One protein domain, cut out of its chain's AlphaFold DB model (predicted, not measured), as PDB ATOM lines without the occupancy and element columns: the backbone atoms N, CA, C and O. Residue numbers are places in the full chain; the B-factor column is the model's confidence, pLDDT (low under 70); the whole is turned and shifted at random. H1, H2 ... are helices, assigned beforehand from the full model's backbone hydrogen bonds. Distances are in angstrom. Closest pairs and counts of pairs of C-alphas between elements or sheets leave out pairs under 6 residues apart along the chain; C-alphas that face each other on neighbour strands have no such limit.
ATOM      1  N   LYS A  33      40.043  12.312  15.814       71.44
ATOM      2  CA  LYS A  33      39.795  12.802  17.177       71.44
ATOM      3  C   LYS A  33      38.307  12.989  17.467       71.44
ATOM      4  O   LYS A  33      37.852  12.691  18.564       71.44
ATOM      5  N   HIS A  34      37.519  13.465  16.503       73.31
ATOM      6  CA  HIS A  34      36.083  13.663  16.726       73.31
ATOM      7  C   HIS A  34      35.328  12.327  16.851       73.31
ATOM      8  O   HIS A  34      34.405  12.198  17.663       73.31
ATOM      9  N   VAL A  35      35.712  11.323  16.058       78.50
ATOM     10  CA  VAL A  35      35.108   9.982  16.124       78.50
ATOM     11  C   VAL A  35      35.394   9.335  17.481       78.50
ATOM     12  O   VAL A  35      34.476   8.821  18.118       78.50
ATOM     13  N   GLU A  36      36.629   9.444  17.967       79.12
ATOM     14  CA  GLU A  36      37.042   8.920  19.272       79.12
ATOM     15  C   GLU A  36      36.270   9.564  20.435       79.12
ATOM     16  O   GLU A  36      35.701   8.857  21.269       79.12
ATOM     17  N   LEU A  37      36.122  10.897  20.425       80.00
ATOM     18  CA  LEU A  37      35.310  11.623  21.413       80.00
ATOM     19  C   LEU A  37      33.853  11.140  21.453       80.00
ATOM     20  O   LEU A  37      33.248  11.046  22.522       80.00
ATOM     21  N   THR A  38      33.284  10.841  20.286       87.12
ATOM     22  CA  THR A  38      31.890  10.399  20.179       87.12
ATOM     23  C   THR A  38      31.728   8.980  20.725       87.12
ATOM     24  O   THR A  38      30.781   8.713  21.464       87.12
ATOM     25  N   ASN A  39      32.672   8.087  20.416       92.12
ATOM     26  CA  ASN A  39      32.653   6.701  20.883       92.12
ATOM     27  C   ASN A  39      32.770   6.615  22.405       92.12
ATOM     28  O   ASN A  39      31.963   5.931  23.035       92.12
ATOM     29  N   GLN A  40      33.698   7.366  23.003       93.94
ATOM     30  CA  GLN A  40      33.889   7.342  24.451       93.94
ATOM     31  C   GLN A  40      32.651   7.848  25.192       93.94
ATOM     32  O   GLN A  40      32.204   7.247  26.172       93.94
ATOM     33  N   PHE A  41      32.015   8.900  24.671       95.19
ATOM     34  CA  PHE A  41      30.782   9.401  25.259       95.19
ATOM     35  C   PHE A  41      29.616   8.405  25.145       95.19
ATOM     36  O   PHE A  41      28.842   8.263  26.091       95.19
ATOM     37  N   ILE A  42      29.500   7.670  24.033       94.25
ATOM     38  CA  ILE A  42      28.491   6.608  23.868       94.25
ATOM     39  C   ILE A  42      28.715   5.472  24.874       94.25
ATOM     40  O   ILE A  42      27.749   4.977  25.469       94.25
ATOM     41  N   THR A  43      29.969   5.074  25.102       95.25
ATOM     42  CA  THR A  43      30.322   4.080  26.126       95.25
ATOM     43  C   THR A  43      29.856   4.545  27.503       95.25
ATOM     44  O   THR A  43      29.115   3.816  28.169       95.25
ATOM     45  N   ILE A  44      30.160   5.800  27.867       96.94
ATOM     46  CA  ILE A  44      29.701   6.422  29.117       96.94
ATOM     47  C   ILE A  44      28.184   6.373  29.228       96.94
ATOM     48  O   ILE A  44      27.652   5.869  30.210       96.94
ATOM     49  N   GLN A  45      27.458   6.835  28.209       94.50
ATOM     50  CA  GLN A  45      25.995   6.822  28.220       94.50
ATOM     51  C   GLN A  45      25.418   5.419  28.443       94.50
ATOM     52  O   GLN A  45      24.405   5.268  29.130       94.50
ATOM     53  N   THR A  46      26.056   4.396  27.873       90.12
ATOM     54  CA  THR A  46      25.572   3.015  27.910       90.12
ATOM     55  C   THR A  46      25.611   2.429  29.316       90.12
ATOM     56  O   THR A  46      24.598   1.883  29.767       90.12
ATOM     57  N   TRP A  47      26.738   2.543  30.026       94.31
ATOM     58  CA  TRP A  47      26.812   2.076  31.413       94.31
ATOM     59  C   TRP A  47      26.092   3.037  32.361       94.31
ATOM     60  O   TRP A  47      25.346   2.585  33.230       94.31
ATOM     61  N   PHE A  48      26.192   4.348  32.122       94.69
ATOM     62  CA  PHE A  48      25.580   5.366  32.968       94.69
ATOM     63  C   PHE A  48      24.066   5.196  33.045       94.69
ATOM     64  O   PHE A  48      23.511   5.318  34.124       94.69
ATOM     65  N   LEU A  49      23.373   4.840  31.955       88.44
ATOM     66  CA  LEU A  49      21.927   4.570  31.999       88.44
ATOM     67  C   LEU A  49      21.545   3.432  32.957       88.44
ATOM     68  O   LEU A  49      20.469   3.495  33.553       88.44
ATOM     69  N   ARG A  50      22.412   2.424  33.105       86.31
ATOM     70  CA  ARG A  50      22.165   1.188  33.868       86.31
ATOM     71  C   ARG A  50      22.612   1.268  35.330       86.31
ATOM     72  O   ARG A  50      22.210   0.420  36.122       86.31
ATOM     73  N   CYS A  51      23.440   2.251  35.678       89.38
ATOM     74  CA  CYS A  51      23.895   2.447  37.050       89.38
ATOM     75  C   CYS A  51      22.770   2.916  37.972       89.38
ATOM     76  O   CYS A  51      21.855   3.645  37.566       89.38
ATOM     77  N   ALA A  52      22.911   2.556  39.245       88.25
ATOM     78  CA  ALA A  52      22.077   3.070  40.315       88.25
ATOM     79  C   ALA A  52      22.181   4.602  40.417       88.25
ATOM     80  O   ALA A  52      23.162   5.224  40.001       88.25
ATOM     81  N   TRP A  53      21.157   5.226  40.996       89.19
ATOM     82  CA  TRP A  53      21.088   6.685  41.102       89.19
ATOM     83  C   TRP A  53      22.258   7.293  41.896       89.19
ATOM     84  O   TRP A  53      22.784   8.334  41.501       89.19
ATOM     85  N   HIS A  54      22.692   6.642  42.982       90.94
ATOM     86  CA  HIS A  54      23.805   7.129  43.804       90.94
ATOM     87  C   HIS A  54      25.131   7.117  43.033       90.94
ATOM     88  O   HIS A  54      25.854   8.108  43.073       90.94
ATOM     89  N   GLU A  55      25.396   6.075  42.239       93.44
ATOM     90  CA  GLU A  55      26.588   6.018  41.385       93.44
ATOM     91  C   GLU A  55      26.578   7.102  40.309       93.44
ATOM     92  O   GLU A  55      27.583   7.779  40.093       93.44
ATOM     93  N   LYS A  56      25.418   7.351  39.687       94.69
ATOM     94  CA  LYS A  56      25.252   8.465  38.739       94.69
ATOM     95  C   LYS A  56      25.601   9.801  39.393       94.69
ATOM     96  O   LYS A  56      26.304  10.615  38.797       94.69
ATOM     97  N   TYR A  57      25.112  10.026  40.612       95.69
ATOM     98  CA  TYR A  57      25.382  11.247  41.365       95.69
ATOM     99  C   TYR A  57      26.872  11.383  41.690       95.69
ATOM    100  O   TYR A  57      27.473  12.398  41.342       95.69
ATOM    101  N   ASN A  58      27.482  10.344  42.264       96.50
ATOM    102  CA  ASN A  58      28.904  10.317  42.612       96.50
ATOM    103  C   ASN A  58      29.797  10.544  41.390       96.50
ATOM    104  O   ASN A  58      30.751  11.318  41.452       96.50
ATOM    105  N   PHE A  59      29.465   9.922  40.259       97.75
ATOM    106  CA  PHE A  59      30.185  10.130  39.012       97.75
ATOM    107  C   PHE A  59      30.094  11.585  38.534       97.75
ATOM    108  O   PHE A  59      31.123  12.199  38.252       97.75
ATOM    109  N   ILE A  60      28.896  12.185  38.520       98.00
ATOM    110  CA  ILE A  60      28.739  13.597  38.140       98.00
ATOM    111  C   ILE A  60      29.498  14.524  39.104       98.00
ATOM    112  O   ILE A  60      30.104  15.499  38.659       98.00
ATOM    113  N   LEU A  61      29.509  14.227  40.406       97.81
ATOM    114  CA  LEU A  61      30.292  14.991  41.379       97.81
ATOM    115  C   LEU A  61      31.791  14.953  41.069       97.81
ATOM    116  O   LEU A  61      32.444  15.997  41.112       97.81
ATOM    117  N   LYS A  62      32.330  13.781  40.708       98.12
ATOM    118  CA  LYS A  62      33.731  13.649  40.287       98.12
ATOM    119  C   LYS A  62      34.008  14.491  39.037       98.12
ATOM    120  O   LYS A  62      34.965  15.259  39.044       98.12
ATOM    121  N   LEU A  63      33.135  14.444  38.026       98.06
ATOM    122  CA  LEU A  63      33.260  15.262  36.810       98.06
ATOM    123  C   LEU A  63      33.229  16.774  37.100       98.06
ATOM    124  O   LEU A  63      33.967  17.542  36.488       98.06
ATOM    125  N   LEU A  64      32.405  17.227  38.050       97.69
ATOM    126  CA  LEU A  64      32.314  18.646  38.409       97.69
ATOM    127  C   LEU A  64      33.623  19.223  38.961       97.69
ATOM    128  O   LEU A  64      33.887  20.414  38.770       97.69
ATOM    129  N   ASN A  65      34.453  18.403  39.609       96.38
ATOM    130  CA  ASN A  65      35.732  18.862  40.148       96.38
ATOM    131  C   ASN A  65      36.690  19.326  39.040       96.38
ATOM    132  O   ASN A  65      37.359  20.347  39.225       96.38
ATOM    133  N   PHE A  66      36.648  18.674  37.874       97.06
ATOM    134  CA  PHE A  66      37.451  19.004  36.688       97.06
ATOM    135  C   PHE A  66      37.023  20.304  35.986       97.06
ATOM    136  O   PHE A  66      37.776  20.878  35.206       97.06
ATOM    137  N   VAL A  67      35.838  20.851  36.284       96.88
ATOM    138  CA  VAL A  67      35.379  22.105  35.661       96.88
ATOM    139  C   VAL A  67      36.058  23.311  36.318       96.88
ATOM    140  O   VAL A  67      35.539  23.899  37.271       96.88
ATOM    141  N   GLU A  68      37.229  23.713  35.830       94.31
ATOM    142  CA  GLU A  68      38.028  24.804  36.415       94.31
ATOM    143  C   GLU A  68      37.454  26.211  36.188       94.31
ATOM    144  O   GLU A  68      37.580  27.109  37.034       94.31
ATOM    145  N   LEU A  69      36.823  26.428  35.032       93.38
ATOM    146  CA  LEU A  69      36.354  27.749  34.637       93.38
ATOM    147  C   LEU A  69      35.104  28.155  35.425       93.38
ATOM    148  O   LEU A  69      34.016  27.606  35.258       93.38
ATOM    149  N   SER A  70      35.238  29.215  36.226       93.88
ATOM    150  CA  SER A  70      34.118  29.820  36.964       93.88
ATOM    151  C   SER A  70      32.956  30.236  36.056       93.88
ATOM    152  O   SER A  70      31.806  30.158  36.473       93.88
ATOM    153  N   THR A  71      33.232  30.654  34.818       94.19
ATOM    154  CA  THR A  71      32.203  31.000  33.826       94.19
ATOM    155  C   THR A  71      31.387  29.784  33.399       94.19
ATOM    156  O   THR A  71      30.170  29.888  33.261       94.19
ATOM    157  N   SER A  72      32.032  28.626  33.248       95.56
ATOM    158  CA  SER A  72      31.376  27.354  32.938       95.56
ATOM    159  C   SER A  72      30.469  26.904  34.082       95.56
ATOM    160  O   SER A  72      29.322  26.526  33.846       95.56
ATOM    161  N   LEU A  73      30.929  27.035  35.331       96.00
ATOM    162  CA  LEU A  73      30.092  26.780  36.507       96.00
ATOM    163  C   LEU A  73      28.908  27.752  36.588       96.00
ATOM    164  O   LEU A  73      27.792  27.320  36.848       96.00
ATOM    165  N   GLN A  74      29.107  29.043  36.310       96.00
ATOM    166  CA  GLN A  74      28.015  30.022  36.287       96.00
ATOM    167  C   GLN A  74      26.972  29.700  35.204       96.00
ATOM    168  O   GLN A  74      25.772  29.823  35.451       96.00
ATOM    169  N   LEU A  75      27.409  29.265  34.019       93.88
ATOM    170  CA  LEU A  75      26.508  28.802  32.961       93.88
ATOM    171  C   LEU A  75      25.696  27.590  33.431       93.88
ATOM    172  O   LEU A  75      24.477  27.568  33.264       93.88
ATOM    173  N   LEU A  76      26.357  26.622  34.067       94.62
ATOM    174  CA  LEU A  76      25.701  25.445  34.623       94.62
ATOM    175  C   LEU A  76      24.677  25.827  35.703       94.62
ATOM    176  O   LEU A  76      23.558  25.328  35.669       94.62
ATOM    177  N   ILE A  77      25.006  26.766  36.599       96.00
ATOM    178  CA  ILE A  77      24.078  27.309  37.608       96.00
ATOM    179  C   ILE A  77      22.837  27.892  36.941       96.00
ATOM    180  O   ILE A  77      21.730  27.578  37.369       96.00
ATOM    181  N   ASN A  78      23.002  28.709  35.900       93.19
ATOM    182  CA  ASN A  78      21.874  29.339  35.214       93.19
ATOM    183  C   ASN A  78      20.951  28.287  34.572       93.19
ATOM    184  O   ASN A  78      19.736  28.372  34.712       93.19
ATOM    185  N   ILE A  79      21.520  27.260  33.935       90.75
ATOM    186  CA  ILE A  79      20.743  26.184  33.300       90.75
ATOM    187  C   ILE A  79      20.036  25.313  34.347       90.75
ATOM    188  O   ILE A  79      18.867  24.964  34.185       90.75
ATOM    189  N   LEU A  80      20.726  24.957  35.433       91.00
ATOM    190  CA  LEU A  80      20.154  24.150  36.511       91.00
ATOM    191  C   LEU A  80      19.102  24.921  37.318       91.00
ATOM    192  O   LEU A  80      18.160  24.311  37.819       91.00
ATOM    193  N   LEU A  81      19.233  26.247  37.427       90.00
ATOM    194  CA  LEU A  81      18.232  27.106  38.054       90.00
ATOM    195  C   LEU A  81      16.907  27.048  37.289       90.00
ATOM    196  O   LEU A  81      15.858  26.883  37.905       90.00
ATOM    197  N   ASP A  82      16.958  27.099  35.959       81.94
ATOM    198  CA  ASP A  82      15.764  26.970  35.115       81.94
ATOM    199  C   ASP A  82      15.129  25.569  35.210       81.94
ATOM    200  O   ASP A  82      13.926  25.408  35.001       81.94
ATOM    201  N   ALA A  83      15.920  24.548  35.560       74.44
ATOM    202  CA  ALA A  83      15.446  23.181  35.775       74.44
ATOM    203  C   ALA A  83      14.772  22.962  37.147       74.44
ATOM    204  O   ALA A  83      14.157  21.916  37.356       74.44
ATOM    205  N   GLN A  84      14.825  23.934  38.068       73.19
ATOM    206  CA  GLN A  84      14.207  23.880  39.407       73.19
ATOM    207  C   GLN A  84      12.680  24.093  39.390       73.19
ATOM    208  O   GLN A  84      12.109  24.658  40.326       73.19
ATOM    209  N   ASP A  85      11.991  23.672  38.328       66.56
ATOM    210  CA  ASP A  85      10.552  23.893  38.206       66.56
ATOM    211  C   ASP A  85       9.790  23.208  39.359       66.56
ATOM    212  O   ASP A  85      10.224  22.196  39.918       66.56
ATOM    213  N   LYS A  86       8.624  23.755  39.724       62.38
ATOM    214  CA  LYS A  86       7.841  23.314  40.897       62.38
ATOM    215  C   LYS A  86       7.557  21.809  40.877       62.38
ATOM    216  O   LYS A  86       7.461  21.197  41.934       62.38
ATOM    217  N   ALA A  87       7.451  21.209  39.691       56.34
ATOM    218  CA  ALA A  87       7.255  19.774  39.510       56.34
ATOM    219  C   ALA A  87       8.395  18.918  40.101       56.34
ATOM    220  O   ALA A  87       8.104  17.903  40.729       56.34
ATOM    221  N   ALA A  88       9.654  19.357  39.987       61.50
ATOM    222  CA  ALA A  88      10.801  18.657  40.571       61.50
ATOM    223  C   ALA A  88      10.777  18.733  42.109       61.50
ATOM    224  O   ALA A  88      11.029  17.746  42.794       61.50
ATOM    225  N   VAL A  89      10.384  19.892  42.660       61.56
ATOM    226  CA  VAL A  89      10.172  20.077  44.111       61.56
ATOM    227  C   VAL A  89       9.082  19.127  44.621       61.56
ATOM    228  O   VAL A  89       9.243  18.491  45.659       61.56
ATOM    229  N   TYR A  90       7.969  19.014  43.888       55.28
ATOM    230  CA  TYR A  90       6.861  18.140  44.275       55.28
ATOM    231  C   TYR A  90       7.219  16.652  44.205       55.28
ATOM    232  O   TYR A  90       6.747  15.904  45.059       55.28
ATOM    233  N   GLY A  91       8.055  16.238  43.244       56.94
ATOM    234  CA  GLY A  91       8.542  14.859  43.136       56.94
ATOM    235  C   GLY A  91       9.412  14.421  44.320       56.94
ATOM    236  O   GLY A  91       9.323  13.274  44.749       56.94
ATOM    237  N   GLU A  92      10.202  15.336  44.889       54.72
ATOM    238  CA  GLU A  92      11.080  15.054  46.034       54.72
ATOM    239  C   GLU A  92      10.327  15.084  47.378       54.72
ATOM    240  O   GLU A  92      10.526  14.220  48.228       54.72
ATOM    241  N   CYS A  93       9.420  16.047  47.580       49.78
ATOM    242  CA  CYS A  93       8.732  16.232  48.865       49.78
ATOM    243  C   CYS A  93       7.600  15.232  49.140       49.78
ATOM    244  O   CYS A  93       7.006  15.262  50.220       49.78
ATOM    245  N   CYS A  94       7.245  14.373  48.187       46.28
ATOM    246  CA  CYS A  94       6.113  13.479  48.354       46.28
ATOM    247  C   CYS A  94       6.444  12.089  47.807       46.28
ATOM    248  O   CYS A  94       6.309  11.826  46.612       46.28
ATOM    249  N   ILE A  95       6.798  11.165  48.702       46.25
ATOM    250  CA  ILE A  95       7.007   9.735  48.396       46.25
ATOM    251  C   ILE A  95       5.769   9.149  47.678       46.25
ATOM    252  O   ILE A  95       5.880   8.289  46.798       46.25
ATOM    253  N   THR A  96       4.585   9.688  47.987       41.66
ATOM    254  CA  THR A  96       3.290   9.334  47.391       41.66
ATOM    255  C   THR A  96       2.934  10.114  46.123       41.66
ATOM    256  O   THR A  96       1.900   9.831  45.532       41.66
ATOM    257  N   THR A  97       3.722  11.102  45.679       42.97
ATOM    258  CA  THR A  97       3.430  11.765  44.396       42.97
ATOM    259  C   THR A  97       3.805  10.864  43.238       42.97
ATOM    260  O   THR A  97       4.923  10.381  43.160       42.97
ATOM    261  N   ASP A  98       2.896  10.654  42.295       46.34
ATOM    262  CA  ASP A  98       3.109   9.731  41.178       46.34
ATOM    263  C   ASP A  98       4.035  10.276  40.066       46.34
ATOM    264  O   ASP A  98       3.905   9.901  38.904       46.34
ATOM    265  N   PHE A  99       4.984  11.168  40.359       43.59
ATOM    266  CA  PHE A  99       5.978  11.610  39.373       43.59
ATOM    267  C   PHE A  99       7.071  10.543  39.203       43.59
ATOM    268  O   PHE A  99       8.184  10.686  39.693       43.59
ATOM    269  N   VAL A 100       6.758   9.455  38.492       48.84
ATOM    270  CA  VAL A 100       7.668   8.306  38.273       48.84
ATOM    271  C   VAL A 100       9.000   8.701  37.620       48.84
ATOM    272  O   VAL A 100       9.996   8.023  37.827       48.84
ATOM    273  N   TYR A 101       9.045   9.808  36.871       48.09
ATOM    274  CA  TYR A 101      10.270  10.269  36.207       48.09
ATOM    275  C   TYR A 101      11.290  10.943  37.135       48.09
ATOM    276  O   TYR A 101      12.452  11.029  36.754       48.09
ATOM    277  N   ASP A 102      10.870  11.394  38.320       46.97
ATOM    278  CA  ASP A 102      11.730  12.107  39.277       46.97
ATOM    279  C   ASP A 102      11.828  11.405  40.637       46.97
ATOM    280  O   ASP A 102      12.593  11.835  41.503       46.97
ATOM    281  N   LYS A 103      11.113  10.291  40.842       55.16
ATOM    282  CA  LYS A 103      11.399   9.438  41.993       55.16
ATOM    283  C   LYS A 103      12.813   8.899  41.838       55.16
ATOM    284  O   LYS A 103      13.130   8.271  40.829       55.16
ATOM    285  N   VAL A 104      13.639   9.114  42.858       57.72
ATOM    286  CA  VAL A 104      14.838   8.304  43.076       57.72
ATOM    287  C   VAL A 104      14.321   6.896  43.345       57.72
ATOM    288  O   VAL A 104      13.992   6.546  44.474       57.72
ATOM    289  N   ILE A 105      14.105   6.126  42.280       56.38
ATOM    290  CA  ILE A 105      13.823   4.703  42.404       56.38
ATOM    291  C   ILE A 105      15.039   4.143  43.142       56.38
ATOM    292  O   ILE A 105      16.171   4.509  42.813       56.38
ATOM    293  N   ALA A 106      14.808   3.319  44.164       55.94
ATOM    294  CA  ALA A 106      15.842   2.463  44.729       55.94
ATOM    295  C   ALA A 106      16.276   1.495  43.619       55.94
ATOM    296  O   ALA A 106      15.761   0.389  43.481       55.94
ATOM    297  N   ASP A 107      17.090   2.009  42.704       64.12
ATOM    298  CA  ASP A 107      17.485   1.335  41.485       64.12
ATOM    299  C   ASP A 107      18.684   0.474  41.844       64.12
ATOM    300  O   ASP A 107      19.714   0.984  42.295       64.12
ATOM    301  N   HIS A 108      18.526  -0.838  41.701       72.00
ATOM    302  CA  HIS A 108      19.647  -1.753  41.839       72.00
ATOM    303  C   HIS A 108      20.676  -1.427  40.760       72.00
ATOM    304  O   HIS A 108      20.320  -1.113  39.622       72.00
ATOM    305  N   ASN A 109      21.960  -1.509  41.099       75.00
ATOM    306  CA  ASN A 109      23.013  -1.307  40.121       75.00
ATOM    307  C   ASN A 109      22.970  -2.459  39.100       75.00
ATOM    308  O   ASN A 109      23.384  -3.573  39.398       75.00
ATOM    309  N   ARG A 110      22.418  -2.206  37.905       77.81
ATOM    310  CA  ARG A 110      22.350  -3.172  36.786       77.81
ATOM    311  C   ARG A 110      23.461  -2.933  35.766       77.81
ATOM    312  O   ARG A 110      23.316  -3.282  34.591       77.81
ATOM    313  N   SER A 111      24.506  -2.226  36.183       81.00
ATOM    314  CA  SER A 111      25.643  -1.906  35.335       81.00
ATOM    315  C   SER A 111      26.673  -3.042  35.356       81.00
ATOM    316  O   SER A 111      26.307  -4.215  35.406       81.00
ATOM    317  N   LEU A 112      27.944  -2.685  35.231       80.81
ATOM    318  CA  LEU A 112      29.084  -3.583  35.326       80.81
ATOM    319  C   LEU A 112      29.311  -4.016  36.785       80.81
ATOM    320  O   LEU A 112      28.789  -3.403  37.719       80.81
ATOM    321  N   GLU A 113      30.119  -5.058  36.965       90.88
ATOM    322  CA  GLU A 113      30.700  -5.401  38.265       90.88
ATOM    323  C   GLU A 113      31.457  -4.196  38.841       90.88
ATOM    324  O   GLU A 113      32.048  -3.424  38.088       90.88
ATOM    325  N   GLU A 114      31.445  -4.016  40.163       89.81
ATOM    326  CA  GLU A 114      31.968  -2.813  40.827       89.81
ATOM    327  C   GLU A 114      33.418  -2.491  40.440       89.81
ATOM    328  O   GLU A 114      33.749  -1.334  40.172       89.81
ATOM    329  N   LYS A 115      34.279  -3.511  40.338       95.06
ATOM    330  CA  LYS A 115      35.672  -3.336  39.914       95.06
ATOM    331  C   LYS A 115      35.761  -2.773  38.493       95.06
ATOM    332  O   LYS A 115      36.385  -1.735  38.283       95.06
ATOM    333  N   THR A 116      35.081  -3.408  37.543       94.44
ATOM    334  CA  THR A 116      35.046  -2.980  36.139       94.44
ATOM    335  C   THR A 116      34.384  -1.609  35.986       94.44
ATOM    336  O   THR A 116      34.839  -0.781  35.204       94.44
ATOM    337  N   LEU A 117      33.328  -1.328  36.757       92.06
ATOM    338  CA  LEU A 117      32.679  -0.020  36.778       92.06
ATOM    339  C   LEU A 117      33.647   1.068  37.249       92.06
ATOM    340  O   LEU A 117      33.684   2.146  36.663       92.06
ATOM    341  N   ASN A 118      34.435   0.797  38.287       95.31
ATOM    342  CA  ASN A 118      35.434   1.738  38.776       95.31
ATOM    343  C   ASN A 118      36.531   1.998  37.734       95.31
ATOM    344  O   ASN A 118      36.899   3.156  37.543       95.31
ATOM    345  N   GLU A 119      37.006   0.972  37.025       96.44
ATOM    346  CA  GLU A 119      37.965   1.118  35.918       96.44
ATOM    347  C   GLU A 119      37.398   2.000  34.790       96.44
ATOM    348  O   GLU A 119      38.042   2.963  34.364       96.44
ATOM    349  N   GLU A 120      36.152   1.751  34.378       95.62
ATOM    350  CA  GLU A 120      35.440   2.563  33.384       95.62
ATOM    351  C   GLU A 120      35.224   4.007  33.855       95.62
ATOM    352  O   GLU A 120      35.389   4.950  33.078       95.62
ATOM    353  N   ILE A 121      34.903   4.212  35.137       96.31
ATOM    354  CA  ILE A 121      34.786   5.548  35.727       96.31
ATOM    355  C   ILE A 121      36.130   6.275  35.658       96.31
ATOM    356  O   ILE A 121      36.151   7.427  35.236       96.31
ATOM    357  N   GLN A 122      37.244   5.642  36.036       97.62
ATOM    358  CA  GLN A 122      38.559   6.295  35.987       97.62
ATOM    359  C   GLN A 122      38.967   6.647  34.555       97.62
ATOM    360  O   GLN A 122      39.392   7.774  34.300       97.62
ATOM    361  N   SER A 123      38.755   5.727  33.611       97.00
ATOM    362  CA  SER A 123      38.966   5.972  32.180       97.00
ATOM    363  C   SER A 123      38.132   7.161  31.682       97.00
ATOM    364  O   SER A 123      38.645   8.068  31.023       97.00
ATOM    365  N   ALA A 124      36.854   7.226  32.070       97.50
ATOM    366  CA  ALA A 124      35.963   8.327  31.716       97.50
ATOM    367  C   ALA A 124      36.367   9.666  32.353       97.50
ATOM    368  O   ALA A 124      36.200  10.706  31.718       97.50
ATOM    369  N   LEU A 125      36.889   9.666  33.586       97.75
ATOM    370  CA  LEU A 125      37.377  10.879  34.250       97.75
ATOM    371  C   LEU A 125      38.628  11.425  33.562       97.75
ATOM    372  O   LEU A 125      38.689  12.624  33.308       97.75
ATOM    373  N   HIS A 126      39.574  10.551  33.204       96.94
ATOM    374  CA  HIS A 126      40.761  10.935  32.441       96.94
ATOM    375  C   HIS A 126      40.374  11.544  31.089       96.94
ATOM    376  O   HIS A 126      40.764  12.662  30.769       96.94
ATOM    377  N   TRP A 127      39.518  10.853  30.330       97.12
ATOM    378  CA  TRP A 127      38.994  11.367  29.064       97.12
ATOM    379  C   TRP A 127      38.283  12.719  29.223       97.12
ATOM    380  O   TRP A 127      38.420  13.597  28.375       97.12
ATOM    381  N   PHE A 128      37.519  12.906  30.302       97.31
ATOM    382  CA  PHE A 128      36.791  14.147  30.553       97.31
ATOM    383  C   PHE A 128      37.713  15.333  30.872       97.31
ATOM    384  O   PHE A 128      37.387  16.469  30.512       97.31
ATOM    385  N   ASP A 129      38.842  15.091  31.536       97.00
ATOM    386  CA  ASP A 129      39.839  16.120  31.851       97.00
ATOM    387  C   ASP A 129      40.495  16.690  30.582       97.00
ATOM    388  O   ASP A 129      40.680  17.898  30.453       97.00
ATOM    389  N   GLU A 130      40.722  15.846  29.573       95.75
ATOM    390  CA  GLU A 130      41.273  16.258  28.274       95.75
ATOM    391  C   GLU A 130      40.310  17.125  27.438       95.75
ATOM    392  O   GLU A 130      40.701  17.741  26.437       95.75
ATOM    393  N   LEU A 131      39.027  17.185  27.811       95.44
ATOM    394  CA  LEU A 131      38.025  17.950  27.079       95.44
ATOM    395  C   LEU A 131      38.156  19.454  27.326       95.44
ATOM    396  O   LEU A 131      38.394  19.937  28.430       95.44
ATOM    397  N   THR A 132      37.832  20.239  26.297       94.69
ATOM    398  CA  THR A 132      37.654  21.683  26.478       94.69
ATOM    399  C   THR A 132      36.491  21.964  27.429       94.69
ATOM    400  O   THR A 132      35.486  21.250  27.440       94.69
ATOM    401  N   SER A 133      36.555  23.069  28.177       94.56
ATOM    402  CA  SER A 133      35.521  23.394  29.170       94.56
ATOM    403  C   SER A 133      34.105  23.517  28.588       94.56
ATOM    404  O   SER A 133      33.132  23.324  29.309       94.56
ATOM    405  N   SER A 134      33.967  23.827  27.294       92.50
ATOM    406  CA  SER A 134      32.668  23.808  26.603       92.50
ATOM    407  C   SER A 134      32.128  22.379  26.463       92.50
ATOM    408  O   SER A 134      30.981  22.103  26.826       92.50
ATOM    409  N   LYS A 135      32.977  21.443  26.014       93.25
ATOM    410  CA  LYS A 135      32.633  20.022  25.863       93.25
ATOM    411  C   LYS A 135      32.355  19.366  27.213       93.25
ATOM    412  O   LYS A 135      31.366  18.649  27.334       93.25
ATOM    413  N   GLN A 136      33.131  19.705  28.244       96.44
ATOM    414  CA  GLN A 136      32.879  19.275  29.624       96.44
ATOM    415  C   GLN A 136      31.463  19.647  30.092       96.44
ATOM    416  O   GLN A 136      30.726  18.799  30.595       96.44
ATOM    417  N   ILE A 137      31.038  20.900  29.876       95.88
ATOM    418  CA  ILE A 137      29.682  21.347  30.234       95.88
ATOM    419  C   ILE A 137      28.611  20.635  29.402       95.88
ATOM    420  O   ILE A 137      27.589  20.234  29.955       95.88
ATOM    421  N   SER A 138      28.833  20.436  28.102       94.12
ATOM    422  CA  SER A 138      27.897  19.713  27.230       94.12
ATOM    423  C   SER A 138      27.675  18.262  27.688       94.12
ATOM    424  O   SER A 138      26.532  17.805  27.818       94.12
ATOM    425  N   VAL A 139      28.764  17.558  28.016       96.12
ATOM    426  CA  VAL A 139      28.742  16.196  28.571       96.12
ATOM    427  C   VAL A 139      27.994  16.177  29.904       96.12
ATOM    428  O   VAL A 139      27.030  15.423  30.047       96.12
ATOM    429  N   LEU A 140      28.350  17.064  30.842       97.12
ATOM    430  CA  LEU A 140      27.677  17.184  32.141       97.12
ATOM    431  C   LEU A 140      26.173  17.417  31.989       97.12
ATOM    432  O   LEU A 140      25.374  16.700  32.585       97.12
ATOM    433  N   LEU A 141      25.763  18.381  31.163       93.81
ATOM    434  CA  LEU A 141      24.349  18.682  30.930       93.81
ATOM    435  C   LEU A 141      23.593  17.491  30.343       93.81
ATOM    436  O   LEU A 141      22.435  17.260  30.694       93.81
ATOM    437  N   THR A 142      24.239  16.721  29.470       93.19
ATOM    438  CA  THR A 142      23.633  15.524  28.886       93.19
ATOM    439  C   THR A 142      23.447  14.430  29.937       93.19
ATOM    440  O   THR A 142      22.354  13.873  30.032       93.19
ATOM    441  N   LEU A 143      24.447  14.178  30.788       95.56
ATOM    442  CA  LEU A 143      24.343  13.210  31.890       95.56
ATOM    443  C   LEU A 143      23.294  13.628  32.931       95.56
ATOM    444  O   LEU A 143      22.489  12.807  33.379       95.56
ATOM    445  N   VAL A 144      23.226  14.921  33.264       93.25
ATOM    446  CA  VAL A 144      22.186  15.476  34.143       93.25
ATOM    447  C   VAL A 144      20.802  15.288  33.530       93.25
ATOM    448  O   VAL A 144      19.890  14.809  34.200       93.25
ATOM    449  N   ARG A 145      20.643  15.590  32.237       87.88
ATOM    450  CA  ARG A 145      19.383  15.379  31.511       87.88
ATOM    451  C   ARG A 145      18.952  13.911  31.528       87.88
ATOM    452  O   ARG A 145      17.761  13.642  31.657       87.88
ATOM    453  N   MET A 146      19.893  12.975  31.392       86.69
ATOM    454  CA  MET A 146      19.624  11.534  31.469       86.69
ATOM    455  C   MET A 146      19.223  11.082  32.879       86.69
ATOM    456  O   MET A 146      18.507  10.095  33.017       86.69
ATOM    457  N   SER A 147      19.649  11.813  33.911       89.06
ATOM    458  CA  SER A 147      19.400  11.492  35.321       89.06
ATOM    459  C   SER A 147      18.093  12.064  35.887       89.06
ATOM    460  O   SER A 147      17.714  11.713  37.003       89.06
ATOM    461  N   GLY A 148      17.407  12.940  35.148       84.62
ATOM    462  CA  GLY A 148      16.139  13.547  35.570       84.62
ATOM    463  C   GLY A 148      16.284  14.837  36.389       84.62
ATOM    464  O   GLY A 148      17.384  15.316  36.678       84.62
ATOM    465  N   GLY A 149      15.144  15.433  36.745       81.50
ATOM    466  CA  GLY A 149      15.059  16.729  37.424       81.50
ATOM    467  C   GLY A 149      15.562  16.684  38.865       81.50
ATOM    468  O   GLY A 149      16.222  17.622  39.318       81.50
ATOM    469  N   THR A 150      15.346  15.571  39.568       83.50
ATOM    470  CA  THR A 150      15.839  15.389  40.947       83.50
ATOM    471  C   THR A 150      17.365  15.455  41.027       83.50
ATOM    472  O   THR A 150      17.916  16.104  41.919       83.50
ATOM    473  N   MET A 151      18.064  14.868  40.047       89.62
ATOM    474  CA  MET A 151      19.521  14.980  39.935       89.62
ATOM    475  C   MET A 151      19.948  16.432  39.689       89.62
ATOM    476  O   MET A 151      20.806  16.956  40.398       89.62
ATOM    477  N   ALA A 152      19.313  17.104  38.723       90.56
ATOM    478  CA  ALA A 152      19.603  18.500  38.389       90.56
ATOM    479  C   ALA A 152      19.467  19.429  39.610       90.56
ATOM    480  O   ALA A 152      20.315  20.291  39.847       90.56
ATOM    481  N   ARG A 153      18.430  19.215  40.425       86.62
ATOM    482  CA  ARG A 153      18.163  19.982  41.645       86.62
ATOM    483  C   ARG A 153      19.221  19.771  42.726       86.62
ATOM    484  O   ARG A 153      19.699  20.757  43.285       86.62
ATOM    485  N   ARG A 154      19.596  18.519  43.019       91.00
ATOM    486  CA  ARG A 154      20.657  18.228  44.001       91.00
ATOM    487  C   ARG A 154      21.997  18.802  43.556       91.00
ATOM    488  O   ARG A 154      22.704  19.414  44.352       91.00
ATOM    489  N   LEU A 155      22.312  18.677  42.270       94.50
ATOM    490  CA  LEU A 155      23.541  19.230  41.712       94.50
ATOM    491  C   LEU A 155      23.572  20.754  41.748       94.50
ATOM    492  O   LEU A 155      24.632  21.308  42.004       94.50
ATOM    493  N   TYR A 156      22.445  21.445  41.563       95.12
ATOM    494  CA  TYR A 156      22.408  22.910  41.622       95.12
ATOM    495  C   TYR A 156      23.059  23.464  42.897       95.12
ATOM    496  O   TYR A 156      23.906  24.352  42.816       95.12
ATOM    497  N   GLN A 157      22.712  22.920  44.069       93.44
ATOM    498  CA  GLN A 157      23.279  23.381  45.341       93.44
ATOM    499  C   GLN A 157      24.791  23.145  45.401       93.44
ATOM    500  O   GLN A 157      25.543  24.040  45.790       93.44
ATOM    501  N   VAL A 158      25.242  21.972  44.951       96.81
ATOM    502  CA  VAL A 158      26.666  21.626  44.903       96.81
ATOM    503  C   VAL A 158      27.428  22.556  43.963       96.81
ATOM    504  O   VAL A 158      28.461  23.098  44.346       96.81
ATOM    505  N   VAL A 159      26.902  22.807  42.763       96.81
ATOM    506  CA  VAL A 159      27.534  23.687  41.771       96.81
ATOM    507  C   VAL A 159      27.601  25.127  42.288       96.81
ATOM    508  O   VAL A 159      28.626  25.785  42.115       96.81
ATOM    509  N   VAL A 160      26.563  25.622  42.973       96.69
ATOM    510  CA  VAL A 160      26.583  26.948  43.617       96.69
ATOM    511  C   VAL A 160      27.683  27.034  44.676       96.69
ATOM    512  O   VAL A 160      28.414  28.027  44.716       96.69
ATOM    513  N   ASN A 161      27.825  26.011  45.518       96.56
ATOM    514  CA  ASN A 161      28.857  25.979  46.555       96.56
ATOM    515  C   ASN A 161      30.261  25.895  45.948       96.56
ATOM    516  O   ASN A 161      31.134  26.673  46.328       96.56
ATOM    517  N   LEU A 162      30.454  25.037  44.944       96.69
ATOM    518  CA  LEU A 162      31.717  24.905  44.221       96.69
ATOM    519  C   LEU A 162      32.105  26.212  43.517       96.69
ATOM    520  O   LEU A 162      33.263  26.625  43.553       96.69
ATOM    521  N   HIS A 163      31.139  26.906  42.910       97.00
ATOM    522  CA  HIS A 163      31.370  28.209  42.292       97.00
ATOM    523  C   HIS A 163      31.807  29.260  43.321       97.00
ATOM    524  O   HIS A 163      32.762  29.994  43.069       97.00
ATOM    525  N   LYS A 164      31.150  29.316  44.488       96.12
ATOM    526  CA  LYS A 164      31.536  30.219  45.584       96.12
ATOM    527  C   LYS A 164      32.942  29.916  46.099       96.12
ATOM    528  O   LYS A 164      33.733  30.843  46.223       96.12
ATOM    529  N   ASP A 165      33.269  28.645  46.327       95.56
ATOM    530  CA  ASP A 165      34.600  28.225  46.779       95.56
ATOM    531  C   ASP A 165      35.696  28.628  45.776       95.56
ATOM    532  O   ASP A 165      36.678  29.282  46.136       95.56
ATOM    533  N   LYS A 166      35.491  28.352  44.478       94.19
ATOM    534  CA  LYS A 166      36.445  28.753  43.428       94.19
ATOM    535  C   LYS A 166      36.573  30.274  43.297       94.19
ATOM    536  O   LYS A 166      37.664  30.765  43.009       94.19
ATOM    537  N   GLN A 167      35.496  31.030  43.514       92.88
ATOM    538  CA  GLN A 167      35.549  32.493  43.564       92.88
ATOM    539  C   GLN A 167      36.366  32.982  44.764       92.88
ATOM    540  O   GLN A 167      37.281  33.780  44.574       92.88
ATOM    541  N   CYS A 168      36.114  32.466  45.970       94.50
ATOM    542  CA  CYS A 168      36.875  32.815  47.174       94.50
ATOM    543  C   CYS A 168      38.378  32.565  46.990       94.50
ATOM    544  O   CYS A 168      39.173  33.485  47.168       94.50
ATOM    545  N   LYS A 169      38.765  31.378  46.503       94.31
ATOM    546  CA  LYS A 169      40.171  31.037  46.212       94.31
ATOM    547  C   LYS A 169      40.822  31.997  45.211       94.31
ATOM    548  O   LYS A 169      41.993  32.351  45.347       94.31
ATOM    549  N   ARG A 170      40.072  32.458  44.200       92.38
ATOM    550  CA  ARG A 170      40.558  33.472  43.245       92.38
ATOM    551  C   ARG A 170      40.761  34.832  43.909       92.38
ATOM    552  O   ARG A 170      41.767  35.480  43.628       92.38
ATOM    553  N   TYR A 171      39.847  35.261  44.778       94.12
ATOM    554  CA  TYR A 171      40.001  36.511  45.526       94.12
ATOM    555  C   TYR A 171      41.206  36.472  46.465       94.12
ATOM    556  O   TYR A 171      41.986  37.420  46.472       94.12
ATOM    557  N   GLU A 172      41.413  35.370  47.186       95.00
ATOM    558  CA  GLU A 172      42.578  35.183  48.059       95.00
ATOM    559  C   GLU A 172      43.887  35.240  47.269       95.00
ATOM    560  O   GLU A 172      44.786  36.008  47.618       95.00
ATOM    561  N   LYS A 173      43.968  34.515  46.145       94.44
ATOM    562  CA  LYS A 173      45.141  34.540  45.261       94.44
ATOM    563  C   LYS A 173      45.420  35.944  44.718       94.44
ATOM    564  O   LYS A 173      46.565  36.388  44.714       94.44
ATOM    565  N   ASN A 174      44.385  36.670  44.295       93.94
ATOM    566  CA  ASN A 174      44.531  38.046  43.813       93.94
ATOM    567  C   ASN A 174      44.943  39.010  44.934       93.94
ATOM    568  O   ASN A 174      45.771  39.889  44.704       93.94
ATOM    569  N   SER A 175      44.414  38.832  46.146       94.38
ATOM    570  CA  SER A 175      44.807  39.619  47.316       94.38
ATOM    571  C   SER A 175      46.281  39.406  47.656       94.38
ATOM    572  O   SER A 175      46.997  40.375  47.887       94.38
ATOM    573  N   GLN A 176      46.759  38.160  47.637       94.88
ATOM    574  CA  GLN A 176      48.172  37.840  47.861       94.88
ATOM    575  C   GLN A 176      49.072  38.441  46.775       94.88
ATOM    576  O   GLN A 176      50.097  39.042  47.090       94.88
ATOM    577  N   LEU A 177      48.668  38.356  45.503       94.12
ATOM    578  CA  LEU A 177      49.405  38.970  44.395       94.12
ATOM    579  C   LEU A 177      49.480  40.496  44.518       94.12
ATOM    580  O   LEU A 177      50.513  41.076  44.193       94.12
ATOM    581  N   ASN A 178      48.418  41.147  44.992       92.12
ATOM    582  CA  ASN A 178      48.427  42.589  45.223       92.12
ATOM    583  C   ASN A 178      49.370  42.970  46.371       92.12
ATOM    584  O   ASN A 178      50.150  43.899  46.206       92.12
ATOM    585  N   ILE A 179      49.387  42.202  47.467       92.94
ATOM    586  CA  ILE A 179      50.340  42.406  48.572       92.94
ATOM    587  C   ILE A 179      51.788  42.268  48.075       92.94
ATOM    588  O   ILE A 179      52.624  43.111  48.385       92.94
ATOM    589  N   ILE A 180      52.088  41.247  47.265       92.62
ATOM    590  CA  ILE A 180      53.435  41.047  46.698       92.62
ATOM    591  C   ILE A 180      53.816  42.203  45.766       92.62
ATOM    592  O   ILE A 180      54.951  42.676  45.810       92.62
ATOM    593  N   LYS A 181      52.879  42.687  44.943       91.06
ATOM    594  CA  LYS A 181      53.107  43.843  44.064       91.06
ATOM    595  C   LYS A 181      53.361  45.122  44.856       91.06
ATOM    596  O   LYS A 181      54.271  45.860  44.502       91.06
ATOM    597  N   ASP A 182      52.611  45.351  45.932       89.25
ATOM    598  CA  ASP A 182      52.796  46.513  46.804       89.25
ATOM    599  C   ASP A 182      54.126  46.465  47.570       89.25
ATOM    600  O   ASP A 182      54.744  47.506  47.773       89.25
ATOM    601  N   LEU A 183      54.602  45.273  47.948       87.50
ATOM    602  CA  LEU A 183      55.926  45.076  48.558       87.50
ATOM    603  C   LEU A 183      57.079  45.176  47.551       87.50
ATOM    604  O   LEU A 183      58.208  45.441  47.945       87.50
ATOM    605  N   SER A 184      56.810  44.947  46.266       89.88
ATOM    606  CA  SER A 184      57.824  45.016  45.207       89.88
ATOM    607  C   SER A 184      58.056  46.443  44.698       89.88
ATOM    608  O   SER A 184      58.978  46.653  43.915       89.88
ATOM    609  N   ASP A 185      57.238  47.417  45.114       87.56
ATOM    610  CA  ASP A 185      57.420  48.829  44.777       87.56
ATOM    611  C   ASP A 185      58.353  49.507  45.808       87.56
ATOM    612  O   ASP A 185      57.926  49.808  46.933       87.56
ATOM    613  N   PRO A 186      59.630  49.773  45.460       78.75
ATOM    614  CA  PRO A 186      60.603  50.348  46.387       78.75
ATOM    615  C   PRO A 186      60.210  51.752  46.871       78.75
ATOM    616  O   PRO A 186      60.659  52.174  47.936       78.75
TER     617      PRO A 186
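This is residues 33 to 186 of the 501 residues of the protein "uncharacterized protein LOC108742049 isoform X1" of Agrilus planipennis (UniProt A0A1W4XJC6). This is a helical bundle with a long arm: H2 and H6 run side by side in its middle, H5 and H1 cover one side, and H3 and the first part of H7 cover the other. Residues 171 to 186, of which 171 to 183 belong to H7, stick out as the arm, and short H4 sits across the other end of H7. The printed part has 154 residues with seven named helices, H1 to H7 in order, and no named strand; the class is all helix. It is loose, with a radius of gyration of the C-alphas of 18.7 A, and elongated, spanning 69 by 39 by 27 A, the arm making much of the length.

Find C-alpha 33 at (39.795, 12.802, 17.177); from there H1 runs 26.9 A to residue 50. H2 follows at residues 53 to 65, 19.1 A long, and H3 at residues 70 to 82, 18.7 A. Next come H4, residues 86 to 93, 10.7 A, and H5, residues 114 to 129, 22.4 A. H6 holds residues 133 to 147, 21.0 A. H7 begins at C-alpha 149, (15.059, 16.729, 37.424), and runs 51.0 A to C-alpha 183, (55.926, 45.076, 48.558), with a kink of 25 degrees near residue 157.

H1, H2, H3, H5, H6 and H7 form an up-and-down bundle, each running against the one before it. Look first at Ile 60 and Leu 140, the closest C-alphas of H2 and H6, 7.1 A apart; these helices touch at a shallow tilt of 13 degrees, opposite ways. With residues 59 to 63 alone, H2 touches H5, closest at C-alphas 63 and 125, 6.5 A. H1 only just touches H5, with 3 pairs of C-alphas within 8 A; the closest are those of Ile 44 and Ala 124, 7.0 A. H3 touches H6 with residues 72 to 76 alone, closest at C-alphas 72 and 137, 6.8 A. H7 touches H3 with residues 152 to 167 alone, at a shallow tilt of 28 degrees, opposite ways; C-alphas 80 and 156 come closest, 5.7 A. H4 touches H7 about perpendicular, at 80 degrees, closest at C-alphas 88 and 149, 5.6 A. H1 and H7 are apart. Every O i to N i+4 pair is within hydrogen-bond range in H2, H3, H4, H5 and H6; H1 has 13 of 14 and H7 29 of 31.

The C-alphas of Asp 98 and Pro 186 are the two farthest apart, 70.6 A. The printed part has no cut. The link from H4 to H5, residues 94 to 113, is long; the other links are tight. Look for low confidence at residues 85 to 107, with pLDDT under 70; the mean of the printed part is 86.1.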